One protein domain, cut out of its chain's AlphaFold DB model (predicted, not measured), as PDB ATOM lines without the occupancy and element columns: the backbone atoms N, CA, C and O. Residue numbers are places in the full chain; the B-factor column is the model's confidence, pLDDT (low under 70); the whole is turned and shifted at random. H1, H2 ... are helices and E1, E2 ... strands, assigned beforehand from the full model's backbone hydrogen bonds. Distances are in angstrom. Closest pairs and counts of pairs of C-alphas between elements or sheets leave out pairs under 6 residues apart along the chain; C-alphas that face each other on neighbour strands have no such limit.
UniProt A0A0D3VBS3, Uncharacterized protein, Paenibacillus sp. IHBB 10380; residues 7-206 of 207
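What this domain is: This is residues 7 to 206 of the 207 residues of an uncharacterized protein of Paenibacillus sp. IHBB 10380 (UniProt A0A0D3VBS3). Six long helices stand nearly side by side as an up-and-down bundle, making a slab of two groups of three, H1 H2 H3 and H4 H5 H6, joined where H3 meets H4. A small hairpin, E1 and E2, sits at one end of the slab by residues 96 to 100 of H3, and the long loop 129 to 144 lies at the other end. The printed part has 200 residues, with H1 E1 E2 H2 H3 H4 H5 H6 along the chain; the two-stranded sheet is antiparallel and the class is mostly helix. It is only just loose, close to compact, with a radius of gyration of the C-alphas of 19.9 A, and only just flat, spanning 64 by 43 by 22 A.

Where its parts are: Find C-alpha 30 at (-24.347, 13.476, -87.005), where E1, residues 30 to 33, begins; E2 is residues 36 to 39. H2 follows, residues 40 to 64, 35.8 A, with a kink of 27 degrees near residue 58. H1, residues 7 to 24, begins at C-alpha 7 at (-42.534, 26.286, -112.938) and is 25.6 A long. H3 is residues 71 to 100, 42.4 A; H4 residues 107 to 128, 33.2 A; H5 residues 145 to 169, 35.8 A. H6, residues 174 to 204, runs 45.9 A to C-alpha 204 at (-47.155, -20.265, -126.334).

How they stand to each other: Look first at the hairpin of E1 and E2, where N 31 and O 38 are 2.8 A apart, within hydrogen-bond range. The C-alphas of Met 31 and Gly 100, the closest of E1 and H3, are 6.2 A apart. H3 touches H2, closest C-alphas Met 51 and Leu 86 at 6.0 A, opposite ways at a shallow tilt of 3 degrees. With residues 83 to 97 alone H3 touches H1, closest C-alphas Ser 9 and Thr 83 at 5.4 A. H1 also touches H2, C-alphas Ser 20 and Val 44 being closest at 4.8 A. H3 touches H4, closest C-alphas Ile 88 and Val 114 at 6.5 A. H4 touches H5, closest C-alphas Gly 123 and Gly 156 at 3.8 A, at a shallow tilt of 24 degrees. H5 touches H6, closest C-alphas Gly 162 and Ser 188 at 5.6 A. H1 and H6 are apart. Each O i to N i+4 pair is within hydrogen-bond range in H1 and H5, against 17 of 21 in H2, 25 of 26 in H3, 14 of 18 in H4 and 24 of 27 in H6.

The domain as a whole: The two farthest C-alphas, of Gln 25 and Gln 206, are 66.6 A apart. The printed part has no cut, and H4 to H5 is the long link. Expect pLDDT under 70 at residues 62 to 74, 128 to 143 and 203 to 206.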
ATOM      1  N   ILE A   7     -42.582  25.322-114.047       85.75
ATOM      2  CA  ILE A   7     -42.534  26.286-112.938       85.75
ATOM      3  C   ILE A   7     -42.696  25.590-111.580       85.75
ATOM      4  O   ILE A   7     -41.982  25.911-110.637       85.75
ATOM      5  N   LEU A   8     -43.574  24.582-111.506       88.00
ATOM      6  CA  LEU A   8     -43.823  23.818-110.289       88.00
ATOM      7  C   LEU A   8     -42.597  22.989-109.887       88.00
ATOM      8  O   LEU A   8     -42.172  23.052-108.741       88.00
ATOM      9  N   SER A   9     -41.986  22.263-110.826       88.69
ATOM     10  CA  SER A   9     -40.780  21.460-110.577       88.69
ATOM     11  C   SER A   9     -39.604  22.327-110.110       88.69
ATOM     12  O   SER A   9     -38.891  21.952-109.182       88.69
ATOM     13  N   VAL A  10     -39.428  23.506-110.722       89.81
ATOM     14  CA  VAL A  10     -38.397  24.479-110.329       89.81
ATOM     15  C   VAL A  10     -38.684  25.039-108.941       89.81
ATOM     16  O   VAL A  10     -37.785  25.080-108.110       89.81
ATOM     17  N   LEU A  11     -39.932  25.426-108.662       92.75
ATOM     18  CA  LEU A  11     -40.334  25.931-107.351       92.75
ATOM     19  C   LEU A  11     -40.070  24.896-106.253       92.75
ATOM     20  O   LEU A  11     -39.492  25.232-105.226       92.75
ATOM     21  N   VAL A  12     -40.414  23.631-106.492       93.06
ATOM     22  CA  VAL A  12     -40.163  22.529-105.552       93.06
ATOM     23  C   VAL A  12     -38.659  22.318-105.322       93.06
ATOM     24  O   VAL A  12     -38.234  22.130-104.184       93.06
ATOM     25  N   LEU A  13     -37.833  22.414-106.369       92.88
ATOM     26  CA  LEU A  13     -36.375  22.338-106.235       92.88
ATOM     27  C   LEU A  13     -35.807  23.515-105.424       92.88
ATOM     28  O   LEU A  13     -34.961  23.312-104.555       92.88
ATOM     29  N   VAL A  14     -36.294  24.733-105.668       93.75
ATOM     30  CA  VAL A  14     -35.899  25.922-104.898       93.75
ATOM     31  C   VAL A  14     -36.283  25.759-103.429       93.75
ATOM     32  O   VAL A  14     -35.465  26.049-102.563       93.75
ATOM     33  N   VAL A  15     -37.475  25.233-103.134       95.12
ATOM     34  CA  VAL A  15     -37.901  24.936-101.758       95.12
ATOM     35  C   VAL A  15     -36.945  23.950-101.080       95.12
ATOM     36  O   VAL A  15     -36.515  24.224 -99.963       95.12
ATOM     37  N   ALA A  16     -36.546  22.859-101.748       94.25
ATOM     38  CA  ALA A  16     -35.540  21.934-101.208       94.25
ATOM     39  C   ALA A  16     -34.220  22.642-100.868       94.25
ATOM     40  O   ALA A  16     -33.687  22.453 -99.777       94.25
ATOM     41  N   ILE A  17     -33.711  23.478-101.777       94.31
ATOM     42  CA  ILE A  17     -32.451  24.210-101.583       94.31
ATOM     43  C   ILE A  17     -32.565  25.203-100.418       94.31
ATOM     44  O   ILE A  17     -31.662  25.286 -99.587       94.31
ATOM     45  N   VAL A  18     -33.676  25.935-100.321       95.38
ATOM     46  CA  VAL A  18     -33.919  26.879 -99.221       95.38
ATOM     47  C   VAL A  18     -33.999  26.146 -97.881       95.38
ATOM     48  O   VAL A  18     -33.355  26.574 -96.925       95.38
ATOM     49  N   LEU A  19     -34.720  25.020 -97.814       94.12
ATOM     50  CA  LEU A  19     -34.781  24.173 -96.617       94.12
ATOM     51  C   LEU A  19     -33.392  23.672 -96.215       94.12
ATOM     52  O   LEU A  19     -33.040  23.711 -95.037       94.12
ATOM     53  N   SER A  20     -32.585  23.258 -97.188       93.50
ATOM     54  CA  SER A  20     -31.205  22.831 -96.980       93.50
ATOM     55  C   SER A  20     -30.336  23.932 -96.372       93.50
ATOM     56  O   SER A  20     -29.711  23.717 -95.337       93.50
ATOM     57  N   ILE A  21     -30.334  25.128 -96.962       94.56
ATOM     58  CA  ILE A  21     -29.531  26.257 -96.469       94.56
ATOM     59  C   ILE A  21     -29.988  26.679 -95.066       94.56
ATOM     60  O   ILE A  21     -29.161  26.890 -94.181       94.56
ATOM     61  N   TRP A  22     -31.302  26.770 -94.845       94.62
ATOM     62  CA  TRP A  22     -31.875  27.198 -93.567       94.62
ATOM     63  C   TRP A  22     -31.624  26.201 -92.429       94.62
ATOM     64  O   TRP A  22     -31.390  26.607 -91.288       94.62
ATOM     65  N   SER A  23     -31.673  24.900 -92.723       93.12
ATOM     66  CA  SER A  23     -31.480  23.844 -91.723       93.12
ATOM     67  C   SER A  23     -30.012  23.545 -91.428       93.12
ATOM     68  O   SER A  23     -29.707  23.089 -90.331       93.12
ATOM     69  N   PHE A  24     -29.089  23.848 -92.348       91.25
ATOM     70  CA  PHE A  24     -27.682  23.450 -92.247       91.25
ATOM     71  C   PHE A  24     -27.005  23.834 -90.920       91.25
ATOM     72  O   PHE A  24     -26.296  23.022 -90.329       91.25
ATOM     73  N   GLN A  25     -27.243  25.056 -90.431       90.50
ATOM     74  CA  GLN A  25     -26.661  25.535 -89.171       90.50
ATOM     75  C   GLN A  25     -27.363  24.989 -87.923       90.50
ATOM     76  O   GLN A  25     -26.795  25.028 -86.836       90.50
ATOM     77  N   LYS A  26     -28.602  24.515 -88.067       90.81
ATOM     78  CA  LYS A  26     -29.441  24.043 -86.960       90.81
ATOM     79  C   LYS A  26     -29.340  22.535 -86.749       90.81
ATOM     80  O   LYS A  26     -29.684  22.051 -85.678       90.81
ATOM     81  N   LEU A  27     -28.902  21.807 -87.771       89.38
ATOM     82  CA  LEU A  27     -28.751  20.362 -87.727       89.38
ATOM     83  C   LEU A  27     -27.440  19.961 -87.027       89.38
ATOM     84  O   LEU A  27     -26.386  20.540 -87.329       89.38
ATOM     85  N   PRO A  28     -27.476  18.950 -86.139       88.06
ATOM     86  CA  PRO A  28     -26.271  18.392 -85.530       88.06
ATOM     87  C   PRO A  28     -25.380  17.741 -86.595       88.06
ATOM     88  O   PRO A  28     -25.860  17.338 -87.651       88.06
ATOM     89  N   GLU A  29     -24.070  17.632 -86.349       88.06
ATOM     90  CA  GLU A  29     -23.132  17.106 -87.359       88.06
ATOM     91  C   GLU A  29     -23.443  15.663 -87.778       88.06
ATOM     92  O   GLU A  29     -23.313  15.322 -88.960       88.06
ATOM     93  N   GLN A  30     -23.909  14.855 -86.825       87.75
ATOM     94  CA  GLN A  30     -24.347  13.476 -87.005       87.75
ATOM     95  C   GLN A  30     -25.734  13.287 -86.382       87.75
ATOM     96  O   GLN A  30     -26.011  13.791 -85.294       87.75
ATOM     97  N   MET A  31     -26.600  12.558 -87.082       84.31
ATOM     98  CA  MET A  31     -27.953  12.204 -86.653       84.31
ATOM     99  C   MET A  31     -28.096  10.692 -86.642       84.31
ATOM    100  O   MET A  31     -27.728  10.031 -87.611       84.31
ATOM    101  N   VAL A  32     -28.663  10.145 -85.571       83.06
ATOM    102  CA  VAL A  32     -28.984   8.719 -85.504       83.06
ATOM    103  C   VAL A  32     -30.375   8.521 -86.091       83.06
ATOM    104  O   VAL A  32     -31.370   8.876 -85.470       83.06
ATOM    105  N   MET A  33     -30.442   7.944 -87.286       77.25
ATOM    106  CA  MET A  33     -31.688   7.592 -87.958       77.25
ATOM    107  C   MET A  33     -31.739   6.090 -88.207       77.25
ATOM    108  O   MET A  33     -30.880   5.528 -88.885       77.25
ATOM    109  N   ASN A  34     -32.774   5.434 -87.675       74.19
ATOM    110  CA  ASN A  34     -32.990   3.992 -87.822       74.19
ATOM    111  C   ASN A  34     -31.728   3.162 -87.491       74.19
ATOM    112  O   ASN A  34     -31.268   2.353 -88.298       74.19
ATOM    113  N   ASN A  35     -31.133   3.437 -86.324       79.50
ATOM    114  CA  ASN A  35     -29.881   2.853 -85.817       79.50
ATOM    115  C   ASN A  35     -28.622   3.101 -86.669       79.50
ATOM    116  O   ASN A  35     -27.583   2.510 -86.389       79.50
ATOM    117  N   ASN A  36     -28.689   3.974 -87.678       81.38
ATOM    118  CA  ASN A  36     -27.539   4.373 -88.483       81.38
ATOM    119  C   ASN A  36     -27.187   5.837 -88.224       81.38
ATOM    120  O   ASN A  36     -28.067   6.691 -88.132       81.38
ATOM    121  N   GLU A  37     -25.897   6.140 -88.162       86.75
ATOM    122  CA  GLU A  37     -25.408   7.514 -88.101       86.75
ATOM    123  C   GLU A  37     -25.356   8.114 -89.509       86.75
ATOM    124  O   GLU A  37     -24.703   7.592 -90.413       86.75
ATOM    125  N   ILE A  38     -26.058   9.225 -89.704       87.12
ATOM    126  CA  ILE A  38     -26.142   9.948 -90.969       87.12
ATOM    127  C   ILE A  38     -25.622  11.368 -90.752       87.12
ATOM    128  O   ILE A  38     -26.042  12.069 -89.833       87.12
ATOM    129  N   SER A  39     -24.700  11.816 -91.606       90.38
ATOM    130  CA  SER A  39     -24.152  13.173 -91.513       90.38
ATOM    131  C   SER A  39     -25.168  14.227 -91.959       90.38
ATOM    132  O   SER A  39     -25.942  14.008 -92.898       90.38
ATOM    133  N   ARG A  40     -25.118  15.431 -91.368       89.69
ATOM    134  CA  ARG A  40     -25.954  16.558 -91.837       89.69
ATOM    135  C   ARG A  40     -25.751  16.881 -93.311       89.69
ATOM    136  O   ARG A  40     -26.699  17.250 -93.993       89.69
ATOM    137  N   TRP A  41     -24.524  16.720 -93.809       89.94
ATOM    138  CA  TRP A  41     -24.193  16.955 -95.211       89.94
ATOM    139  C   TRP A  41     -24.966  16.020 -96.126       89.94
ATOM    140  O   TRP A  41     -25.471  16.461 -97.155       89.94
ATOM    141  N   PHE A  42     -25.101  14.754 -95.732       88.44
ATOM    142  CA  PHE A  42     -25.890  13.797 -96.487       88.44
ATOM    143  C   PHE A  42     -27.349  14.247 -96.573       88.44
ATOM    144  O   PHE A  42     -27.880  14.359 -97.668       88.44
ATOM    145  N   ILE A  43     -27.976  14.605 -95.452       85.94
ATOM    146  CA  ILE A  43     -29.387  15.022 -95.436       85.94
ATOM    147  C   ILE A  43     -29.592  16.286 -96.268       85.94
ATOM    148  O   ILE A  43     -30.432  16.306 -97.159       85.94
ATOM    149  N   VAL A  44     -28.773  17.313 -96.034       91.75
ATOM    150  CA  VAL A  44     -28.903  18.633 -96.661       91.75
ATOM    151  C   VAL A  44     -28.571  18.609 -98.157       91.75
ATOM    152  O   VAL A  44     -29.151  19.396 -98.903       91.75
ATOM    153  N   LEU A  45     -27.668  17.741 -98.623       92.38
ATOM    154  CA  LEU A  45     -27.185  17.761-100.010       92.38
ATOM    155  C   LEU A  45     -27.747  16.631-100.875       92.38
ATOM    156  O   LEU A  45     -28.039  16.863-102.048       92.38
ATOM    157  N   PHE A  46     -27.909  15.424-100.330       90.56
ATOM    158  CA  PHE A  46     -28.231  14.238-101.123       90.56
ATOM    159  C   PHE A  46     -29.591  14.360-101.813       90.56
ATOM    160  O   PHE A  46     -29.676  14.196-103.029       90.56
ATOM    161  N   ILE A  47     -30.650  14.703-101.071       89.44
ATOM    162  CA  ILE A  47     -31.996  14.789-101.654       89.44
ATOM    163  C   ILE A  47     -32.098  15.922-102.687       89.44
ATOM    164  O   ILE A  47     -32.526  15.639-103.810       89.44
ATOM    165  N   PRO A  48     -31.657  17.168-102.410       92.25
ATOM    166  CA  PRO A  48     -31.654  18.214-103.431       92.25
ATOM    167  C   PRO A  48     -30.800  17.868-104.656       92.25
ATOM    168  O   PRO A  48     -31.184  18.210-105.775       92.25
ATOM    169  N   ALA A  49     -29.678  17.158-104.482       92.69
ATOM    170  CA  ALA A  49     -28.850  16.702-105.597       92.69
ATOM    171  C   ALA A  49     -29.584  15.677-106.475       92.69
ATOM    172  O   ALA A  49     -29.585  15.812-107.699       92.69
ATOM    173  N   VAL A  50     -30.268  14.696-105.874       90.50
ATOM    174  CA  VAL A  50     -31.109  13.733-106.606       90.50
ATOM    175  C   VAL A  50     -32.242  14.453-107.342       90.50
ATOM    176  O   VAL A  50     -32.486  14.177-108.516       90.50
ATOM    177  N   MET A  51     -32.897  15.421-106.698       91.94
ATOM    178  CA  MET A  51     -33.944  16.234-107.321       91.94
ATOM    179  C   MET A  51     -33.420  17.027-108.527       91.94
ATOM    180  O   MET A  51     -34.038  17.011-109.595       91.94
ATOM    181  N   ALA A  52     -32.265  17.684-108.386       91.81
ATOM    182  CA  ALA A  52     -31.621  18.414-109.473       91.81
ATOM    183  C   ALA A  52     -31.244  17.473-110.625       91.81
ATOM    184  O   ALA A  52     -31.539  17.769-111.783       91.81
ATOM    185  N   PHE A  53     -30.669  16.308-110.313       91.31
ATOM    186  CA  PHE A  53     -30.329  15.287-111.300       91.31
ATOM    187  C   PHE A  53     -31.562  14.805-112.075       91.31
ATOM    188  O   PHE A  53     -31.542  14.790-113.304       91.31
ATOM    189  N   MET A  54     -32.663  14.484-111.387       87.00
ATOM    190  CA  MET A  54     -33.919  14.077-112.031       87.00
ATOM    191  C   MET A  54     -34.489  15.176-112.934       87.00
ATOM    192  O   MET A  54     -34.945  14.893-114.044       87.00
ATOM    193  N   PHE A  55     -34.450  16.430-112.480       88.19
ATOM    194  CA  PHE A  55     -34.914  17.572-113.263       88.19
ATOM    195  C   PHE A  55     -34.078  17.776-114.534       88.19
ATOM    196  O   PHE A  55     -34.635  17.967-115.618       88.19
ATOM    197  N   VAL A  56     -32.749  17.689-114.424       88.00
ATOM    198  CA  VAL A  56     -31.830  17.780-115.567       88.00
ATOM    199  C   VAL A  56     -32.048  16.616-116.529       88.00
ATOM    200  O   VAL A  56     -32.189  16.843-117.729       88.00
ATOM    201  N   LEU A  57     -32.162  15.383-116.027       83.38
ATOM    202  CA  LEU A  57     -32.437  14.206-116.851       83.38
ATOM    203  C   LEU A  57     -33.717  14.400-117.678       83.38
ATOM    204  O   LEU A  57     -33.725  14.133-118.878       83.38
ATOM    205  N   MET A  58     -34.775  14.941-117.065       80.69
ATOM    206  CA  MET A  58     -36.030  15.236-117.760       80.69
ATOM    207  C   MET A  58     -35.856  16.259-118.891       80.69
ATOM    208  O   MET A  58     -36.464  16.119-119.950       80.69
ATOM    209  N   GLN A  59     -35.014  17.274-118.686       79.81
ATOM    210  CA  GLN A  59     -34.699  18.286-119.700       79.81
ATOM    211  C   GLN A  59     -33.847  17.725-120.846       79.81
ATOM    212  O   GLN A  59     -33.934  18.229-121.963       79.81
ATOM    213  N   LEU A  60     -33.050  16.685-120.582       78.81
ATOM    214  CA  LEU A  60     -32.198  16.020-121.571       78.81
ATOM    215  C   LEU A  60     -32.954  14.985-122.419       78.81
ATOM    216  O   LEU A  60     -32.575  14.746-123.565       78.81
ATOM    217  N   LEU A  61     -34.049  14.410-121.910       72.88
ATOM    218  CA  LEU A  61     -34.857  13.412-122.629       72.88
ATOM    219  C   LEU A  61     -35.261  13.815-124.064       72.88
ATOM    220  O   LEU A  61     -35.127  12.974-124.955       72.88
ATOM    221  N   PRO A  62     -35.718  15.053-124.351       67.00
ATOM    222  CA  PRO A  62     -36.088  15.466-125.706       67.00
ATOM    223  C   PRO A  62     -34.917  15.449-126.692       67.00
ATOM    224  O   PRO A  62     -35.138  15.248-127.880       67.00
ATOM    225  N   PHE A  63     -33.687  15.646-126.213       67.06
ATOM    226  CA  PHE A  63     -32.486  15.639-127.053       67.06
ATOM    227  C   PHE A  63     -32.039  14.218-127.413       67.06
ATOM    228  O   PHE A  63     -31.439  14.009-128.461       67.06
ATOM    229  N   ILE A  64     -32.355  13.238-126.564       65.81
ATOM    230  CA  ILE A  64     -32.050  11.817-126.790       65.81
ATOM    231  C   ILE A  64     -33.130  11.165-127.677       65.81
ATOM    232  O   ILE A  64     -32.873  10.200-128.396       65.81
ATOM    233  N   ALA A  65     -34.361  11.680-127.637       59.31
ATOM    234  CA  ALA A  65     -35.516  11.067-128.276       59.31
ATOM    235  C   ALA A  65     -35.647  11.446-129.772       59.31
ATOM    236  O   ALA A  65     -36.221  12.468-130.138       59.31
ATOM    237  N   THR A  66     -35.196  10.562-130.662       53.53
ATOM    238  CA  THR A  66     -35.035  10.784-132.115       53.53
ATOM    239  C   THR A  66     -36.309  10.871-132.986       53.53
ATOM    240  O   THR A  66     -36.176  11.163-134.170       53.53
ATOM    241  N   ASN A  67     -37.542  10.641-132.491       56.12
ATOM    242  CA  ASN A  67     -38.727  10.470-133.372       56.12
ATOM    243  C   ASN A  67     -40.005  11.274-133.008       56.12
ATOM    244  O   ASN A  67     -40.751  10.906-132.102       56.12
ATOM    245  N   ASN A  68     -40.319  12.308-133.798       56.31
ATOM    246  CA  ASN A  68     -41.232  13.422-133.486       56.31
ATOM    247  C   ASN A  68     -42.730  13.130-133.217       56.31
ATOM    248  O   ASN A  68     -43.371  13.921-132.525       56.31
ATOM    249  N   ASN A  69     -43.336  12.045-133.712       55.62
ATOM    250  CA  ASN A  69     -44.810  12.023-133.845       55.62
ATOM    251  C   ASN A  69     -45.620  11.599-132.596       55.62
ATOM    252  O   ASN A  69     -46.813  11.888-132.523       55.62
ATOM    253  N   ASN A  70     -45.012  10.957-131.589       57.84
ATOM    254  CA  ASN A  70     -45.693  10.555-130.336       57.84
ATOM    255  C   ASN A  70     -45.158  11.282-129.083       57.84
ATOM    256  O   ASN A  70     -45.628  11.027-127.969       57.84
ATOM    257  N   HIS A  71     -44.191  12.188-129.253       60.28
ATOM    258  CA  HIS A  71     -43.407  12.773-128.162       60.28
ATOM    259  C   HIS A  71     -44.231  13.600-127.185       60.28
ATOM    260  O   HIS A  71     -44.088  13.427-125.982       60.28
ATOM    261  N   LEU A  72     -45.157  14.435-127.663       61.91
ATOM    262  CA  LEU A  72     -45.868  15.388-126.799       61.91
ATOM    263  C   LEU A  72     -46.722  14.712-125.710       61.91
ATOM    264  O   LEU A  72     -46.806  15.216-124.589       61.91
ATOM    265  N   ARG A  73     -47.333  13.554-126.004       63.69
ATOM    266  CA  ARG A  73     -48.157  12.807-125.032       63.69
ATOM    267  C   ARG A  73     -47.315  12.039-124.011       63.69
ATOM    268  O   ARG A  73     -47.676  12.000-122.834       63.69
ATOM    269  N   ILE A  74     -46.206  11.441-124.452       66.31
ATOM    270  CA  ILE A  74     -45.270  10.732-123.567       66.31
ATOM    271  C   ILE A  74     -44.561  11.747-122.670       66.31
ATOM    272  O   ILE A  74     -44.562  11.583-121.455       66.31
ATOM    273  N   GLN A  75     -44.075  12.845-123.247       71.25
ATOM    274  CA  GLN A  75     -43.440  13.941-122.523       71.25
ATOM    275  C   GLN A  75     -44.379  14.532-121.471       71.25
ATOM    276  O   GLN A  75     -43.997  14.626-120.317       71.25
ATOM    277  N   SER A  76     -45.647  14.804-121.809       72.88
ATOM    278  CA  SER A  76     -46.618  15.284-120.816       72.88
ATOM    279  C   SER A  76     -46.872  14.294-119.674       72.88
ATOM    280  O   SER A  76     -47.199  14.723-118.573       72.88
ATOM    281  N   SER A  77     -46.771  12.985-119.918       75.75
ATOM    282  CA  SER A  77     -46.917  11.972-118.865       75.75
ATOM    283  C   SER A  77     -45.666  11.906-117.985       75.75
ATOM    284  O   SER A  77     -45.774  11.804-116.767       75.75
ATOM    285  N   MET A  78     -44.481  12.019-118.592       75.19
ATOM    286  CA  MET A  78     -43.207  12.070-117.876       75.19
ATOM    287  C   MET A  78     -43.060  13.345-117.040       75.19
ATOM    288  O   MET A  78     -42.635  13.241-115.894       75.19
ATOM    289  N   ASP A  79     -43.487  14.501-117.561       81.12
ATOM    290  CA  ASP A  79     -43.511  15.783-116.842       81.12
ATOM    291  C   ASP A  79     -44.272  15.633-115.510       81.12
ATOM    292  O   ASP A  79     -43.803  16.068-114.455       81.12
ATOM    293  N   VAL A  80     -45.431  14.958-115.534       83.56
ATOM    294  CA  VAL A  80     -46.242  14.718-114.331       83.56
ATOM    295  C   VAL A  80     -45.554  13.752-113.370       83.56
ATOM    296  O   VAL A  80     -45.491  14.041-112.178       83.56
ATOM    297  N   ILE A  81     -45.021  12.632-113.868       82.94
ATOM    298  CA  ILE A  81     -44.328  11.645-113.027       82.94
ATOM    299  C   ILE A  81     -43.145  12.297-112.307       82.94
ATOM    300  O   ILE A  81     -43.052  12.197-111.089       82.94
ATOM    301  N   VAL A  82     -42.281  13.012-113.034       85.69
ATOM    302  CA  VAL A  82     -41.114  13.684-112.448       85.69
ATOM    303  C   VAL A  82     -41.550  14.740-111.443       85.69
ATOM    304  O   VAL A  82     -41.004  14.794-110.347       85.69
ATOM    305  N   THR A  83     -42.557  15.550-111.769       88.94
ATOM    306  CA  THR A  83     -43.044  16.590-110.854       88.94
ATOM    307  C   THR A  83     -43.576  16.000-109.553       88.94
ATOM    308  O   THR A  83     -43.234  16.497-108.483       88.94
ATOM    309  N   ILE A  84     -44.357  14.918-109.616       88.44
ATOM    310  CA  ILE A  84     -44.851  14.250-108.408       88.44
ATOM    311  C   ILE A  84     -43.689  13.634-107.620       88.44
ATOM    312  O   ILE A  84     -43.634  13.806-106.406       88.44
ATOM    313  N   SER A  85     -42.718  13.004-108.286       88.06
ATOM    314  CA  SER A  85     -41.517  12.489-107.618       88.06
ATOM    315  C   SER A  85     -40.728  13.588-106.903       88.06
ATOM    316  O   SER A  85     -40.288  13.381-105.776       88.06
ATOM    317  N   LEU A  86     -40.584  14.772-107.508       91.50
ATOM    318  CA  LEU A  86     -39.930  15.920-106.870       91.50
ATOM    319  C   LEU A  86     -40.700  16.400-105.635       91.50
ATOM    320  O   LEU A  86     -40.080  16.690-104.617       91.50
ATOM    321  N   VAL A  87     -42.034  16.458-105.700       92.38
ATOM    322  CA  VAL A  87     -42.876  16.822-104.547       92.38
ATOM    323  C   VAL A  87     -42.701  15.818-103.407       92.38
ATOM    324  O   VAL A  87     -42.528  16.222-102.260       92.38
ATOM    325  N   ILE A  88     -42.688  14.519-103.715       90.88
ATOM    326  CA  ILE A  88     -42.446  13.468-102.719       90.88
ATOM    327  C   ILE A  88     -41.055  13.631-102.097       90.88
ATOM    328  O   ILE A  88     -40.925  13.588-100.878       90.88
ATOM    329  N   LEU A  89     -40.021  13.863-102.909       91.25
ATOM    330  CA  LEU A  89     -38.656  14.049-102.414       91.25
ATOM    331  C   LEU A  89     -38.527  15.282-101.512       91.25
ATOM    332  O   LEU A  89     -37.898  15.182-100.464       91.25
ATOM    333  N   VAL A  90     -39.161  16.410-101.857       94.06
ATOM    334  CA  VAL A  90     -39.171  17.608-100.994       94.06
ATOM    335  C   VAL A  90     -39.847  17.325 -99.654       94.06
ATOM    336  O   VAL A  90     -39.392  17.803 -98.617       94.06
ATOM    337  N   PHE A  91     -40.923  16.536 -99.670       92.56
ATOM    338  CA  PHE A  91     -41.652  16.164 -98.467       92.56
ATOM    339  C   PHE A  91     -40.797  15.279 -97.554       92.56
ATOM    340  O   PHE A  91     -40.655  15.577 -96.370       92.56
ATOM    341  N   VAL A  92     -40.150  14.253 -98.118       91.25
ATOM    342  CA  VAL A  92     -39.203  13.396 -97.387       91.25
ATOM    343  C   VAL A  92     -38.049  14.221 -96.821       91.25
ATOM    344  O   VAL A  92     -37.717  14.073 -95.651       91.25
ATOM    345  N   HIS A  93     -37.480  15.131 -97.614       92.81
ATOM    346  CA  HIS A  93     -36.416  16.038 -97.173       92.81
ATOM    347  C   HIS A  93     -36.824  16.850 -95.943       92.81
ATOM    348  O   HIS A  93     -36.089  16.908 -94.961       92.81
ATOM    349  N   GLY A  94     -38.031  17.420 -95.966       92.19
ATOM    350  CA  GLY A  94     -38.594  18.143 -94.829       92.19
ATOM    351  C   GLY A  94     -38.762  17.270 -93.584       92.19
ATOM    352  O   GLY A  94     -38.436  17.722 -92.489       92.19
ATOM    353  N   MET A  95     -39.216  16.020 -93.738       90.50
ATOM    354  CA  MET A  95     -39.341  15.080 -92.615       90.50
ATOM    355  C   MET A  95     -37.985  14.739 -91.992       90.50
ATOM    356  O   MET A  95     -37.871  14.758 -90.772       90.50
ATOM    357  N   LEU A  96     -36.957  14.478 -92.809       90.12
ATOM    358  CA  LEU A  96     -35.609  14.187 -92.306       90.12
ATOM    359  C   LEU A  96     -34.998  15.393 -91.586       90.12
ATOM    360  O   LEU A  96     -34.365  15.235 -90.547       90.12
ATOM    361  N   ILE A  97     -35.206  16.604 -92.113       91.94
ATOM    362  CA  ILE A  97     -34.775  17.834 -91.438       91.94
ATOM    363  C   ILE A  97     -35.506  17.993 -90.102       91.94
ATOM    364  O   ILE A  97     -34.872  18.321 -89.107       91.94
ATOM    365  N   ALA A  98     -36.822  17.774 -90.061       91.00
ATOM    366  CA  ALA A  98     -37.597  17.908 -88.832       91.00
ATOM    367  C   ALA A  98     -37.141  16.915 -87.751       91.00
ATOM    368  O   ALA A  98     -36.937  17.326 -86.609       91.00
ATOM    369  N   ASP A  99     -36.906  15.656 -88.133       89.25
ATOM    370  CA  ASP A  99     -36.341  14.630 -87.252       89.25
ATOM    371  C   ASP A  99     -34.972  15.050 -86.703       89.25
ATOM    372  O   ASP A  99     -34.750  15.072 -85.492       89.25
ATOM    373  N   GLY A 100     -34.098  15.537 -87.587       87.56
ATOM    374  CA  GLY A 100     -32.781  16.054 -87.230       87.56
ATOM    375  C   GLY A 100     -32.779  17.279 -86.312       87.56
ATOM    376  O   GLY A 100     -31.805  17.513 -85.600       87.56
ATOM    377  N   LEU A 101     -33.861  18.060 -86.306       89.38
ATOM    378  CA  LEU A 101     -34.054  19.201 -85.402       89.38
ATOM    379  C   LEU A 101     -34.628  18.795 -84.035       89.38
ATOM    380  O   LEU A 101     -34.877  19.663 -83.198       89.38
ATOM    381  N   GLY A 102     -34.837  17.498 -83.795       86.38
ATOM    382  CA  GLY A 102     -35.372  16.972 -82.543       86.38
ATOM    383  C   GLY A 102     -36.897  16.876 -82.504       86.38
ATOM    384  O   GLY A 102     -37.456  16.653 -81.430       86.38
ATOM    385  N   HIS A 103     -37.591  17.029 -83.639       86.62
ATOM    386  CA  HIS A 103     -39.010  16.686 -83.735       86.62
ATOM    387  C   HIS A 103     -39.138  15.214 -84.125       86.62
ATOM    388  O   HIS A 103     -38.955  14.916 -85.299       86.62
ATOM    389  N   PRO A 104     -39.468  14.296 -83.196       80.81
ATOM    390  CA  PRO A 104     -39.453  12.866 -83.484       80.81
ATOM    391  C   PRO A 104     -40.439  12.539 -84.606       80.81
ATOM    392  O   PRO A 104     -41.658  12.622 -84.421       80.81
ATOM    393  N   MET A 105     -39.910  12.172 -85.771       86.31
ATOM    394  CA  MET A 105     -40.709  11.742 -86.910       86.31
ATOM    395  C   MET A 105     -40.724  10.223 -86.967       86.31
ATOM    396  O   MET A 105     -39.720   9.547 -86.757       86.31
ATOM    397  N   ASN A 106     -41.880   9.652 -87.297       85.00
ATOM    398  CA  ASN A 106     -41.962   8.217 -87.523       85.00
ATOM    399  C   ASN A 106     -41.405   7.879 -88.917       85.00
ATOM    400  O   ASN A 106     -42.138   7.878 -89.912       85.00
ATOM    401  N   LEU A 107     -40.097   7.618 -88.981       83.12
ATOM    402  CA  LEU A 107     -39.382   7.293 -90.218       83.12
ATOM    403  C   LEU A 107     -39.884   5.990 -90.868       83.12
ATOM    404  O   LEU A 107     -39.778   5.843 -92.087       83.12
ATOM    405  N   ASP A 108     -40.525   5.098 -90.102       86.38
ATOM    406  CA  ASP A 108     -41.113   3.852 -90.615       86.38
ATOM    407  C   ASP A 108     -42.244   4.115 -91.622       86.38
ATOM    408  O   ASP A 108     -42.548   3.268 -92.463       86.38
ATOM    409  N   LEU A 109     -42.860   5.304 -91.572       88.38
ATOM    410  CA  LEU A 109     -43.932   5.708 -92.484       88.38
ATOM    411  C   LEU A 109     -43.409   6.201 -93.838       88.38
ATOM    412  O   LEU A 109     -44.155   6.180 -94.818       88.38
ATOM    413  N   ILE A 110     -42.141   6.620 -93.920       89.00
ATOM    414  CA  ILE A 110     -41.564   7.195 -95.142       89.00
ATOM    415  C   ILE A 110     -41.575   6.162 -96.273       89.00
ATOM    416  O   ILE A 110     -42.041   6.459 -97.372       89.00
ATOM    417  N   GLY A 111     -41.119   4.936 -96.006       89.00
ATOM    418  CA  GLY A 111     -41.061   3.862 -97.005       89.00
ATOM    419  C   GLY A 111     -42.423   3.556 -97.651       89.00
ATOM    420  O   GLY A 111     -42.537   3.645 -98.881       89.00
ATOM    421  N   PRO A 112     -43.466   3.245 -96.856       92.38
ATOM    422  CA  PRO A 112     -44.821   3.013 -97.350       92.38
ATOM    423  C   PRO A 112     -45.447   4.223 -98.054       92.38
ATOM    424  O   PRO A 112     -46.055   4.044 -99.107       92.38
ATOM    425  N   LEU A 113     -45.275   5.447 -97.531       92.00
ATOM    426  CA  LEU A 113     -45.807   6.666 -98.160       92.00
ATOM    427  C   LEU A 113     -45.182   6.904 -99.535       92.00
ATOM    428  O   LEU A 113     -45.890   7.015-100.536       92.00
ATOM    429  N   VAL A 114     -43.850   6.950 -99.594       90.81
ATOM    430  CA  VAL A 114     -43.100   7.238-100.824       90.81
ATOM    431  C   VAL A 114     -43.385   6.178-101.879       90.81
ATOM    432  O   VAL A 114     -43.711   6.502-103.026       90.81
ATOM    433  N   THR A 115     -43.302   4.905-101.491       91.44
ATOM    434  CA  THR A 115     -43.498   3.787-102.416       91.44
ATOM    435  C   THR A 115     -44.957   3.692-102.852       91.44
ATOM    436  O   THR A 115     -45.217   3.519-104.040       91.44
ATOM    437  N   GLY A 116     -45.909   3.888-101.933       94.38
ATOM    438  CA  GLY A 116     -47.343   3.855-102.210       94.38
ATOM    439  C   GLY A 116     -47.779   4.915-103.218       94.38
ATOM    440  O   GLY A 116     -48.402   4.583-104.231       94.38
ATOM    441  N   VAL A 117     -47.384   6.179-103.010       92.94
ATOM    442  CA  VAL A 117     -47.678   7.256-103.972       92.94
ATOM    443  C   VAL A 117     -47.002   6.975-105.315       92.94
ATOM    444  O   VAL A 117     -47.647   7.089-106.359       92.94
ATOM    445  N   THR A 118     -45.736   6.547-105.310       89.62
ATOM    446  CA  THR A 118     -45.004   6.220-106.546       89.62
ATOM    447  C   THR A 118     -45.703   5.114-107.335       89.62
ATOM    448  O   THR A 118     -45.903   5.252-108.540       89.62
ATOM    449  N   PHE A 119     -46.139   4.044-106.668       92.56
ATOM    450  CA  PHE A 119     -46.870   2.939-107.285       92.56
ATOM    451  C   PHE A 119     -48.192   3.401-107.904       92.56
ATOM    452  O   PHE A 119     -48.483   3.048-109.046       92.56
ATOM    453  N   ILE A 120     -48.962   4.245-107.213       93.94
ATOM    454  CA  ILE A 120     -50.216   4.793-107.749       93.94
ATOM    455  C   ILE A 120     -49.955   5.634-108.999       93.94
ATOM    456  O   ILE A 120     -50.631   5.462-110.018       93.94
ATOM    457  N   VAL A 121     -48.966   6.526-108.946       89.88
ATOM    458  CA  VAL A 121     -48.622   7.408-110.065       89.88
ATOM    459  C   VAL A 121     -48.145   6.583-111.254       89.88
ATOM    460  O   VAL A 121     -48.729   6.662-112.334       89.88
ATOM    461  N   VAL A 122     -47.133   5.737-111.060       86.31
ATOM    462  CA  VAL A 122     -46.590   4.889-112.127       86.31
ATOM    463  C   VAL A 122     -47.676   3.978-112.691       86.31
ATOM    464  O   VAL A 122     -47.839   3.914-113.907       86.31
ATOM    465  N   GLY A 123     -48.475   3.339-111.836       87.50
ATOM    466  CA  GLY A 123     -49.549   2.441-112.250       87.50
ATOM    467  C   GLY A 123     -50.630   3.127-113.089       87.50
ATOM    468  O   GLY A 123     -51.068   2.578-114.101       87.50
ATOM    469  N   ASN A 124     -51.011   4.357-112.736       90.31
ATOM    470  CA  ASN A 124     -51.998   5.141-113.483       90.31
ATOM    471  C   ASN A 124     -51.472   5.600-114.858       90.31
ATOM    472  O   ASN A 124     -52.216   5.653-115.842       90.31
ATOM    473  N   TYR A 125     -50.174   5.904-114.956       83.75
ATOM    474  CA  TYR A 125     -49.545   6.323-116.210       83.75
ATOM    475  C   TYR A 125     -49.041   5.153-117.073       83.75
ATOM    476  O   TYR A 125     -48.878   5.329-118.282       83.75
ATOM    477  N   MET A 126     -48.883   3.948-116.511       80.44
ATOM    478  CA  MET A 126     -48.415   2.739-117.205       80.44
ATOM    479  C   MET A 126     -49.145   2.462-118.538       80.44
ATOM    480  O   MET A 126     -48.469   2.209-119.537       80.44
ATOM    481  N   PRO A 127     -50.491   2.570-118.635       73.56
ATOM    482  CA  PRO A 127     -51.216   2.318-119.882       73.56
ATOM    483  C   PRO A 127     -51.012   3.384-120.969       73.56
ATOM    484  O   PRO A 127     -51.406   3.169-122.117       73.56
ATOM    485  N   ARG A 128     -50.462   4.556-120.615       69.69
ATOM    486  CA  ARG A 128     -50.294   5.706-121.522       69.69
ATOM    487  C   ARG A 128     -48.970   5.680-122.279       69.69
ATOM    488  O   ARG A 128     -48.852   6.357-123.302       69.69
ATOM    489  N   PHE A 129     -48.000   4.887-121.825       65.06
ATOM    490  CA  PHE A 129     -46.761   4.646-122.555       65.06
ATOM    491  C   PHE A 129     -47.059   3.788-123.792       65.06
ATOM    492  O   PHE A 129     -47.019   2.557-123.752       65.06
ATOM    493  N   LYS A 130     -47.410   4.453-124.903       54.72
ATOM    494  CA  LYS A 130     -47.558   3.804-126.211       54.72
ATOM    495  C   LYS A 130     -46.260   3.078-126.560       54.72
ATOM    496  O   LYS A 130     -45.174   3.648-126.484       54.72
ATOM    497  N   GLN A 131     -46.406   1.822-126.964       53.25
ATOM    498  CA  GLN A 131     -45.316   0.949-127.379       53.25
ATOM    499  C   GLN A 131     -44.813   1.394-128.750       53.25
ATOM    500  O   GLN A 131     -45.236   0.885-129.780       53.25
ATOM    501  N   ASN A 132     -43.915   2.371-128.779       50.06
ATOM    502  CA  ASN A 132     -43.117   2.588-129.972       50.06
ATOM    503  C   ASN A 132     -42.074   1.461-129.983       50.06
ATOM    504  O   ASN A 132     -41.197   1.449-129.120       50.06
ATOM    505  N   GLY A 133     -42.155   0.528-130.939       49.00
ATOM    506  CA  GLY A 133     -41.247  -0.627-131.089       49.00
ATOM    507  C   GLY A 133     -39.753  -0.306-131.275       49.00
ATOM    508  O   GLY A 133     -38.979  -1.196-131.598       49.00
ATOM    509  N   HIS A 134     -39.346   0.947-131.057       43.06
ATOM    510  CA  HIS A 134     -37.997   1.464-131.268       43.06
ATOM    511  C   HIS A 134     -37.365   2.080-130.007       43.06
ATOM    512  O   HIS A 134     -36.167   2.333-130.006       43.06
ATOM    513  N   VAL A 135     -38.119   2.317-128.921       42.12
ATOM    514  CA  VAL A 135     -37.565   2.925-127.694       42.12
ATOM    515  C   VAL A 135     -37.344   1.851-126.631       42.12
ATOM    516  O   VAL A 135     -38.195   1.619-125.779       42.12
ATOM    517  N   GLY A 136     -36.200   1.171-126.737       39.81
ATOM    518  CA  GLY A 136     -35.341   0.725-125.626       39.81
ATOM    519  C   GLY A 136     -35.860  -0.252-124.562       39.81
ATOM    520  O   GLY A 136     -35.060  -0.742-123.776       39.81
ATOM    521  N   GLY A 137     -37.150  -0.577-124.508       44.44
ATOM    522  CA  GLY A 137     -37.671  -1.644-123.662       44.44
ATOM    523  C   GLY A 137     -37.624  -2.961-124.421       44.44
ATOM    524  O   GLY A 137     -38.560  -3.272-125.157       44.44
ATOM    525  N   GLN A 138     -36.565  -3.746-124.228       44.88
ATOM    526  CA  GLN A 138     -36.381  -5.099-124.770       44.88
ATOM    527  C   GLN A 138     -37.398  -6.131-124.226       44.88
ATOM    528  O   GLN A 138     -37.083  -7.306-124.072       44.88
ATOM    529  N   ILE A 139     -38.655  -5.756-123.968       47.50
ATOM    530  CA  ILE A 139     -39.735  -6.745-123.989       47.50
ATOM    531  C   ILE A 139     -39.938  -7.068-125.470       47.50
ATOM    532  O   ILE A 139     -40.727  -6.433-126.161       47.50
ATOM    533  N   ASN A 140     -39.079  -7.965-125.947       44.53
ATOM    534  CA  ASN A 140     -38.996  -8.614-127.243       44.53
ATOM    535  C   ASN A 140     -40.046  -8.196-128.288       44.53
ATOM    536  O   ASN A 140     -41.259  -8.328-128.092       44.53
ATOM    537  N   MET A 141     -39.567  -7.831-129.480       49.41
ATOM    538  CA  MET A 141     -40.358  -7.734-130.720       49.41
ATOM    539  C   MET A 141     -41.191  -9.011-131.005       49.41
ATOM    540  O   MET A 141     -42.088  -9.006-131.837       49.41
ATOM    541  N   THR A 142     -40.943 -10.094-130.263       54.53
ATOM    542  CA  THR A 142     -41.616 -11.397-130.302       54.53
ATOM    543  C   THR A 142     -43.045 -11.419-129.727       54.53
ATOM    544  O   THR A 142     -43.819 -12.304-130.091       54.53
ATOM    545  N   ILE A 143     -43.440 -10.492-128.840       62.06
ATOM    546  CA  ILE A 143     -44.786 -10.497-128.221       62.06
ATOM    547  C   ILE A 143     -45.702  -9.501-128.940       62.06
ATOM    548  O   ILE A 143     -45.434  -8.296-128.927       62.06
ATOM    549  N   ARG A 144     -46.809 -10.002-129.515       70.38
ATOM    550  CA  ARG A 144     -47.849  -9.194-130.183       70.38
ATOM    551  C   ARG A 144     -48.343  -8.042-129.287       70.38
ATOM    552  O   ARG A 144     -48.519  -8.209-128.076       70.38
ATOM    553  N   GLU A 145     -48.606  -6.889-129.901       73.12
ATOM    554  CA  GLU A 145     -49.003  -5.641-129.223       73.12
ATOM    555  C   GLU A 145     -50.255  -5.789-128.338       73.12
ATOM    556  O   GLU A 145     -50.344  -5.185-127.268       73.12
ATOM    557  N   ASP A 146     -51.200  -6.646-128.736       77.38
ATOM    558  CA  ASP A 146     -52.438  -6.935-128.002       77.38
ATOM    559  C   ASP A 146     -52.173  -7.500-126.597       77.38
ATOM    560  O   ASP A 146     -52.780  -7.067-125.616       77.38
ATOM    561  N   VAL A 147     -51.239  -8.443-126.483       78.25
ATOM    562  CA  VAL A 147     -50.869  -9.061-125.203       78.25
ATOM    563  C   VAL A 147     -50.029  -8.124-124.368       78.25
ATOM    564  O   VAL A 147     -50.277  -7.990-123.173       78.25
ATOM    565  N   ARG A 148     -49.098  -7.404-124.989       75.12
ATOM    566  CA  ARG A 148     -48.279  -6.432-124.267       75.12
ATOM    567  C   ARG A 148     -49.135  -5.312-123.669       75.12
ATOM    568  O   ARG A 148     -48.929  -4.930-122.520       75.12
ATOM    569  N   ARG A 149     -50.151  -4.839-124.404       80.44
ATOM    570  CA  ARG A 149     -51.143  -3.877-123.898       80.44
ATOM    571  C   ARG A 149     -51.944  -4.445-122.724       80.44
ATOM    572  O   ARG A 149     -52.143  -3.740-121.739       80.44
ATOM    573  N   LYS A 150     -52.395  -5.704-122.801       82.25
ATOM    574  CA  LYS A 150     -53.100  -6.368-121.688       82.25
ATOM    575  C   LYS A 150     -52.221  -6.457-120.435       82.25
ATOM    576  O   LYS A 150     -52.686  -6.077-119.366       82.25
ATOM    577  N   ILE A 151     -50.958  -6.862-120.578       84.44
ATOM    578  CA  ILE A 151     -49.994  -6.930-119.467       84.44
ATOM    579  C   ILE A 151     -49.809  -5.548-118.827       84.44
ATOM    580  O   ILE A 151     -49.943  -5.421-117.617       84.44
ATOM    581  N   GLN A 152     -49.594  -4.490-119.619       83.56
ATOM    582  CA  GLN A 152     -49.438  -3.127-119.087       83.56
ATOM    583  C   GLN A 152     -50.681  -2.619-118.344       83.56
ATOM    584  O   GLN A 152     -50.549  -1.953-117.320       83.56
ATOM    585  N   LEU A 153     -51.885  -2.933-118.830       87.00
ATOM    586  CA  LEU A 153     -53.130  -2.585-118.136       87.00
ATOM    587  C   LEU A 153     -53.255  -3.313-116.796       87.00
ATOM    588  O   LEU A 153     -53.676  -2.713-115.808       87.00
ATOM    589  N   VAL A 154     -52.887  -4.594-116.757       89.31
ATOM    590  CA  VAL A 154     -52.899  -5.400-115.531       89.31
ATOM    591  C   VAL A 154     -51.857  -4.884-114.541       89.31
ATOM    592  O   VAL A 154     -52.196  -4.649-113.385       89.31
ATOM    593  N   PHE A 155     -50.638  -4.602-114.998       89.62
ATOM    594  CA  PHE A 155     -49.576  -4.017-114.177       89.62
ATOM    595  C   PHE A 155     -50.006  -2.678-113.587       89.62
ATOM    596  O   PHE A 155     -49.871  -2.472-112.387       89.62
ATOM    597  N   GLY A 156     -50.595  -1.805-114.411       89.62
ATOM    598  CA  GLY A 156     -51.101  -0.515-113.958       89.62
ATOM    599  C   GLY A 156     -52.120  -0.649-112.827       89.62
ATOM    600  O   GLY A 156     -52.013   0.035-111.811       89.62
ATOM    601  N   ARG A 157     -53.067  -1.590-112.949       93.31
ATOM    602  CA  ARG A 157     -54.058  -1.872-111.898       93.31
ATOM    603  C   ARG A 157     -53.421  -2.429-110.628       93.31
ATOM    604  O   ARG A 157     -53.748  -1.950-109.549       93.31
ATOM    605  N   ILE A 158     -52.515  -3.405-110.749       93.25
ATOM    606  CA  ILE A 158     -51.829  -3.998-109.590       93.25
ATOM    607  C   ILE A 158     -51.017  -2.932-108.856       93.25
ATOM    608  O   ILE A 158     -51.058  -2.876-107.634       93.25
ATOM    609  N   PHE A 159     -50.329  -2.055-109.585       93.38
ATOM    610  CA  PHE A 159     -49.546  -0.977-108.992       93.38
ATOM    611  C   PHE A 159     -50.438   0.033-108.265       93.38
ATOM    612  O   PHE A 159     -50.133   0.397-107.136       93.38
ATOM    613  N   VAL A 160     -51.575   0.432-108.844       95.50
ATOM    614  CA  VAL A 160     -52.520   1.331-108.160       95.50
ATOM    615  C   VAL A 160     -53.089   0.688-106.892       95.50
ATOM    616  O   VAL A 160     -53.075   1.318-105.838       95.50
ATOM    617  N   VAL A 161     -53.548  -0.565-106.962       96.50
ATOM    618  CA  VAL A 161     -54.122  -1.270-105.801       96.50
ATOM    619  C   VAL A 161     -53.064  -1.531-104.729       96.50
ATOM    620  O   VAL A 161     -53.307  -1.269-103.554       96.50
ATOM    621  N   GLY A 162     -51.879  -1.996-105.123       95.56
ATOM    622  CA  GLY A 162     -50.756  -2.228-104.217       95.56
ATOM    623  C   GLY A 162     -50.287  -0.939-103.551       95.56
ATOM    624  O   GLY A 162     -50.097  -0.912-102.339       95.56
ATOM    625  N   GLY A 163     -50.190   0.154-104.312       95.06
ATOM    626  CA  GLY A 163     -49.823   1.461-103.780       95.06
ATOM    627  C   GLY A 163     -50.855   2.014-102.797       95.06
ATOM    628  O   GLY A 163     -50.480   2.500-101.735       95.06
ATOM    629  N   LEU A 164     -52.154   1.858-103.080       96.69
ATOM    630  CA  LEU A 164     -53.217   2.175-102.116       96.69
ATOM    631  C   LEU A 164     -53.102   1.319-100.850       96.69
ATOM    632  O   LEU A 164     -53.211   1.848 -99.748       96.69
ATOM    633  N   GLY A 165     -52.820   0.022-100.998       96.12
ATOM    634  CA  GLY A 165     -52.547  -0.872 -99.875       96.12
ATOM    635  C   GLY A 165     -51.395  -0.370 -99.004       96.12
ATOM    636  O   GLY A 165     -51.548  -0.285 -97.791       96.12
ATOM    637  N   MET A 166     -50.277   0.041 -99.608       95.50
ATOM    638  CA  MET A 166     -49.124   0.601 -98.888       95.50
ATOM    639  C   MET A 166     -49.460   1.904 -98.155       95.50
ATOM    640  O   MET A 166     -48.985   2.109 -97.041       95.50
ATOM    641  N   LEU A 167     -50.305   2.765 -98.733       95.25
ATOM    642  CA  LEU A 167     -50.780   3.958 -98.032       95.25
ATOM    643  C   LEU A 167     -51.647   3.593 -96.825       95.25
ATOM    644  O   LEU A 167     -51.466   4.169 -95.757       95.25
ATOM    645  N   LEU A 168     -52.533   2.603 -96.947       95.62
ATOM    646  CA  LEU A 168     -53.361   2.138 -95.828       95.62
ATOM    647  C   LEU A 168     -52.535   1.520 -94.692       95.62
ATOM    648  O   LEU A 168     -52.923   1.645 -93.532       95.62
ATOM    649  N   VAL A 169     -51.377   0.924 -94.992       94.56
ATOM    650  CA  VAL A 169     -50.449   0.416 -93.964       94.56
ATOM    651  C   VAL A 169     -49.990   1.524 -93.013       94.56
ATOM    652  O   VAL A 169     -49.754   1.248 -91.842       94.56
ATOM    653  N   THR A 170     -49.926   2.783 -93.458       91.56
ATOM    654  CA  THR A 170     -49.505   3.907 -92.597       91.56
ATOM    655  C   THR A 170     -50.494   4.252 -91.489       91.56
ATOM    656  O   THR A 170     -50.124   4.932 -90.537       91.56
ATOM    657  N   LEU A 171     -51.730   3.754 -91.580       92.44
ATOM    658  CA  LEU A 171     -52.753   3.916 -90.545       92.44
ATOM    659  C   LEU A 171     -52.630   2.861 -89.433       92.44
ATOM    660  O   LEU A 171     -53.360   2.919 -88.444       92.44
ATOM    661  N   LEU A 172     -51.741   1.877 -89.599       92.12
ATOM    662  CA  LEU A 172     -51.525   0.811 -88.629       92.12
ATOM    663  C   LEU A 172     -50.546   1.236 -87.518       92.12
ATOM    664  O   LEU A 172     -49.744   2.152 -87.703       92.12
ATOM    665  N   PRO A 173     -50.553   0.545 -86.361       89.94
ATOM    666  CA  PRO A 173     -49.576   0.783 -85.300       89.94
ATOM    667  C   PRO A 173     -48.135   0.553 -85.779       89.94
ATOM    668  O   PRO A 173     -47.869  -0.447 -86.445       89.94
ATOM    669  N   SER A 174     -47.182   1.399 -85.362       85.19
ATOM    670  CA  SER A 174     -45.785   1.382 -85.850       85.19
ATOM    671  C   SER A 174     -45.132  -0.006 -85.840       85.19
ATOM    672  O   SER A 174     -44.438  -0.371 -86.783       85.19
ATOM    673  N   LYS A 175     -45.434  -0.837 -84.831       88.94
ATOM    674  CA  LYS A 175     -44.891  -2.203 -84.689       88.94
ATOM    675  C   LYS A 175     -45.198  -3.131 -85.872       88.94
ATOM    676  O   LYS A 175     -44.453  -4.078 -86.096       88.94
ATOM    677  N   VAL A 176     -46.298  -2.898 -86.592       93.19
ATOM    678  CA  VAL A 176     -46.729  -3.748 -87.715       93.19
ATOM    679  C   VAL A 176     -46.568  -3.074 -89.078       93.19
ATOM    680  O   VAL A 176     -46.672  -3.752 -90.095       93.19
ATOM    681  N   VAL A 177     -46.250  -1.774 -89.125       93.00
ATOM    682  CA  VAL A 177     -46.113  -1.009 -90.379       93.00
ATOM    683  C   VAL A 177     -45.102  -1.661 -91.320       93.00
ATOM    684  O   VAL A 177     -45.455  -2.015 -92.442       93.00
ATOM    685  N   ILE A 178     -43.861  -1.868 -90.869       91.62
ATOM    686  CA  ILE A 178     -42.790  -2.435 -91.704       91.62
ATOM    687  C   ILE A 178     -43.135  -3.844 -92.219       91.62
ATOM    688  O   ILE A 178     -43.093  -4.041 -93.436       91.62
ATOM    689  N   PRO A 179     -43.494  -4.836 -91.376       94.38
ATOM    690  CA  PRO A 179     -43.779  -6.180 -91.878       94.38
ATOM    691  C   PRO A 179     -44.993  -6.210 -92.814       94.38
ATOM    692  O   PRO A 179     -44.949  -6.893 -93.839       94.38
ATOM    693  N   THR A 180     -46.055  -5.444 -92.531       94.19
ATOM    694  CA  THR A 180     -47.218  -5.371 -93.427       94.19
ATOM    695  C   THR A 180     -46.871  -4.674 -94.742       94.19
ATOM    696  O   THR A 180     -47.278  -5.147 -95.803       94.19
ATOM    697  N   PHE A 181     -46.070  -3.607 -94.713       95.06
ATOM    698  CA  PHE A 181     -45.571  -2.940 -95.918       95.06
ATOM    699  C   PHE A 181     -44.787  -3.904 -96.812       95.06
ATOM    700  O   PHE A 181     -45.089  -4.020 -98.001       95.06
ATOM    701  N   VAL A 182     -43.831  -4.642 -96.238       94.94
ATOM    702  CA  VAL A 182     -43.030  -5.632 -96.971       94.94
ATOM    703  C   VAL A 182     -43.924  -6.726 -97.558       94.94
ATOM    704  O   VAL A 182     -43.761  -7.080 -98.724       94.94
ATOM    705  N   ALA A 183     -44.913  -7.216 -96.807       96.31
ATOM    706  CA  ALA A 183     -45.860  -8.211 -97.307       96.31
ATOM    707  C   ALA A 183     -46.672  -7.694 -98.508       96.31
ATOM    708  O   ALA A 183     -46.738  -8.364 -99.540       96.31
ATOM    709  N   VAL A 184     -47.241  -6.486 -98.421       95.75
ATOM    710  CA  VAL A 184     -48.001  -5.865 -99.525       95.75
ATOM    711  C   VAL A 184     -47.112  -5.638-100.750       95.75
ATOM    712  O   VAL A 184     -47.541  -5.886-101.883       95.75
ATOM    713  N   LEU A 185     -45.864  -5.211-100.541       94.44
ATOM    714  CA  LEU A 185     -44.883  -5.025-101.606       94.44
ATOM    715  C   LEU A 185     -44.575  -6.344-102.316       94.44
ATOM    716  O   LEU A 185     -44.678  -6.418-103.541       94.44
ATOM    717  N   LEU A 186     -44.269  -7.398-101.557       95.56
ATOM    718  CA  LEU A 186     -43.989  -8.725-102.102       95.56
ATOM    719  C   LEU A 186     -45.189  -9.284-102.867       95.56
ATOM    720  O   LEU A 186     -45.022  -9.744-103.993       95.56
ATOM    721  N   ILE A 187     -46.403  -9.186-102.318       95.88
ATOM    722  CA  ILE A 187     -47.629  -9.629-102.998       95.88
ATOM    723  C   ILE A 187     -47.811  -8.877-104.321       95.88
ATOM    724  O   ILE A 187     -48.094  -9.498-105.348       95.88
ATOM    725  N   SER A 188     -47.606  -7.559-104.330       92.31
ATOM    726  CA  SER A 188     -47.731  -6.738-105.540       92.31
ATOM    727  C   SER A 188     -46.732  -7.175-106.616       92.31
ATOM    728  O   SER A 188     -47.116  -7.388-107.768       92.31
ATOM    729  N   VAL A 189     -45.466  -7.384-106.237       92.06
ATOM    730  CA  VAL A 189     -44.402  -7.843-107.143       92.06
ATOM    731  C   VAL A 189     -44.682  -9.256-107.663       92.06
ATOM    732  O   VAL A 189     -44.617  -9.491-108.868       92.06
ATOM    733  N   LEU A 190     -45.052 -10.193-106.789       92.81
ATOM    734  CA  LEU A 190     -45.372 -11.570-107.174       92.81
ATOM    735  C   LEU A 190     -46.581 -11.632-108.111       92.81
ATOM    736  O   LEU A 190     -46.566 -12.389-109.079       92.81
ATOM    737  N   THR A 191     -47.600 -10.802-107.882       91.38
ATOM    738  CA  THR A 191     -48.784 -10.731-108.753       91.38
ATOM    739  C   THR A 191     -48.414 -10.210-110.145       91.38
ATOM    740  O   THR A 191     -48.870 -10.740-111.159       91.38
ATOM    741  N   VAL A 192     -47.538  -9.207-110.217       89.12
ATOM    742  CA  VAL A 192     -47.003  -8.671-111.478       89.12
ATOM    743  C   VAL A 192     -46.229  -9.752-112.232       89.12
ATOM    744  O   VAL A 192     -46.542 -10.025-113.392       89.12
ATOM    745  N   LEU A 193     -45.299 -10.442-111.569       87.69
ATOM    746  CA  LEU A 193     -44.534 -11.537-112.173       87.69
ATOM    747  C   LEU A 193     -45.446 -12.682-112.636       87.69
ATOM    748  O   LEU A 193     -45.372 -13.097-113.793       87.69
ATOM    749  N   GLY A 194     -46.351 -13.147-111.774       87.94
ATOM    750  CA  GLY A 194     -47.296 -14.223-112.074       87.94
ATOM    751  C   GLY A 194     -48.214 -13.890-113.248       87.94
ATOM    752  O   GLY A 194     -48.388 -14.714-114.146       87.94
ATOM    753  N   SER A 195     -48.738 -12.660-113.306       85.69
ATOM    754  CA  SER A 195     -49.562 -12.211-114.433       85.69
ATOM    755  C   SER A 195     -48.769 -12.184-115.744       85.69
ATOM    756  O   SER A 195     -49.267 -12.663-116.764       85.69
ATOM    757  N   SER A 196     -47.511 -11.734-115.720       82.56
ATOM    758  CA  SER A 196     -46.616 -11.809-116.878       82.56
ATOM    759  C   SER A 196     -46.433 -13.240-117.372       82.56
ATOM    760  O   SER A 196     -46.671 -13.511-118.548       82.56
ATOM    761  N   PHE A 197     -46.071 -14.174-116.491       84.38
ATOM    762  CA  PHE A 197     -45.887 -15.576-116.876       84.38
ATOM    763  C   PHE A 197     -47.174 -16.207-117.417       84.38
ATOM    764  O   PHE A 197     -47.133 -16.915-118.423       84.38
ATOM    765  N   TYR A 198     -48.320 -15.909-116.804       85.75
ATOM    766  CA  TYR A 198     -49.628 -16.390-117.249       85.75
ATOM    767  C   TYR A 198     -49.959 -15.935-118.679       85.75
ATOM    768  O   TYR A 198     -50.280 -16.762-119.538       85.75
ATOM    769  N   TYR A 199     -49.816 -14.637-118.972       80.06
ATOM    770  CA  TYR A 199     -50.090 -14.096-120.308       80.06
ATOM    771  C   TYR A 199     -49.089 -14.571-121.370       80.06
ATOM    772  O   TYR A 199     -49.460 -14.687-122.540       80.06
ATOM    773  N   LEU A 200     -47.847 -14.877-120.982       78.31
ATOM    774  CA  LEU A 200     -46.850 -15.464-121.879       78.31
ATOM    775  C   LEU A 200     -47.154 -16.941-122.190       78.31
ATOM    776  O   LEU A 200     -47.110 -17.336-123.355       78.31
ATOM    777  N   LYS A 201     -47.530 -17.740-121.179       76.19
ATOM    778  CA  LYS A 201     -47.776 -19.189-121.312       76.19
ATOM    779  C   LYS A 201     -49.041 -19.525-122.103       76.19
ATOM    780  O   LYS A 201     -49.028 -20.436-122.925       76.19
ATOM    781  N   ILE A 202     -50.133 -18.783-121.902       73.06
ATOM    782  CA  ILE A 202     -51.375 -18.999-122.670       73.06
ATOM    783  C   ILE A 202     -51.130 -18.863-124.170       73.06
ATOM    784  O   ILE A 202     -51.734 -19.575-124.967       73.06
ATOM    785  N   LYS A 203     -50.223 -17.968-124.567       63.06
ATOM    786  CA  LYS A 203     -49.981 -17.685-125.979       63.06
ATOM    787  C   LYS A 203     -48.936 -18.599-126.612       63.06
ATOM    788  O   LYS A 203     -49.008 -18.811-127.817       63.06
ATOM    789  N   SER A 204     -48.017 -19.184-125.835       58.31
ATOM    790  CA  SER A 204     -47.155 -20.265-126.334       58.31
ATOM    791  C   SER A 204     -47.934 -21.554-126.615       58.31
ATOM    792  O   SER A 204     -47.515 -22.318-127.469       58.31
ATOM    793  N   ALA A 205     -49.067 -21.777-125.935       57.50
ATOM    794  CA  ALA A 205     -49.939 -22.940-126.132       57.50
ATOM    795  C   ALA A 205     -50.946 -22.801-127.299       57.50
ATOM    796  O   ALA A 205     -51.690 -23.735-127.571       57.50
ATOM    797  N   GLN A 206     -51.004 -21.637-127.961       52.62
ATOM    798  CA  GLN A 206     -51.862 -21.365-129.130       52.62
ATOM    799  C   GLN A 206     -51.074 -21.296-130.458       52.62
ATOM    800  O   GLN A 206     -51.602 -20.801-131.455       52.62
TER     801      GLN A 206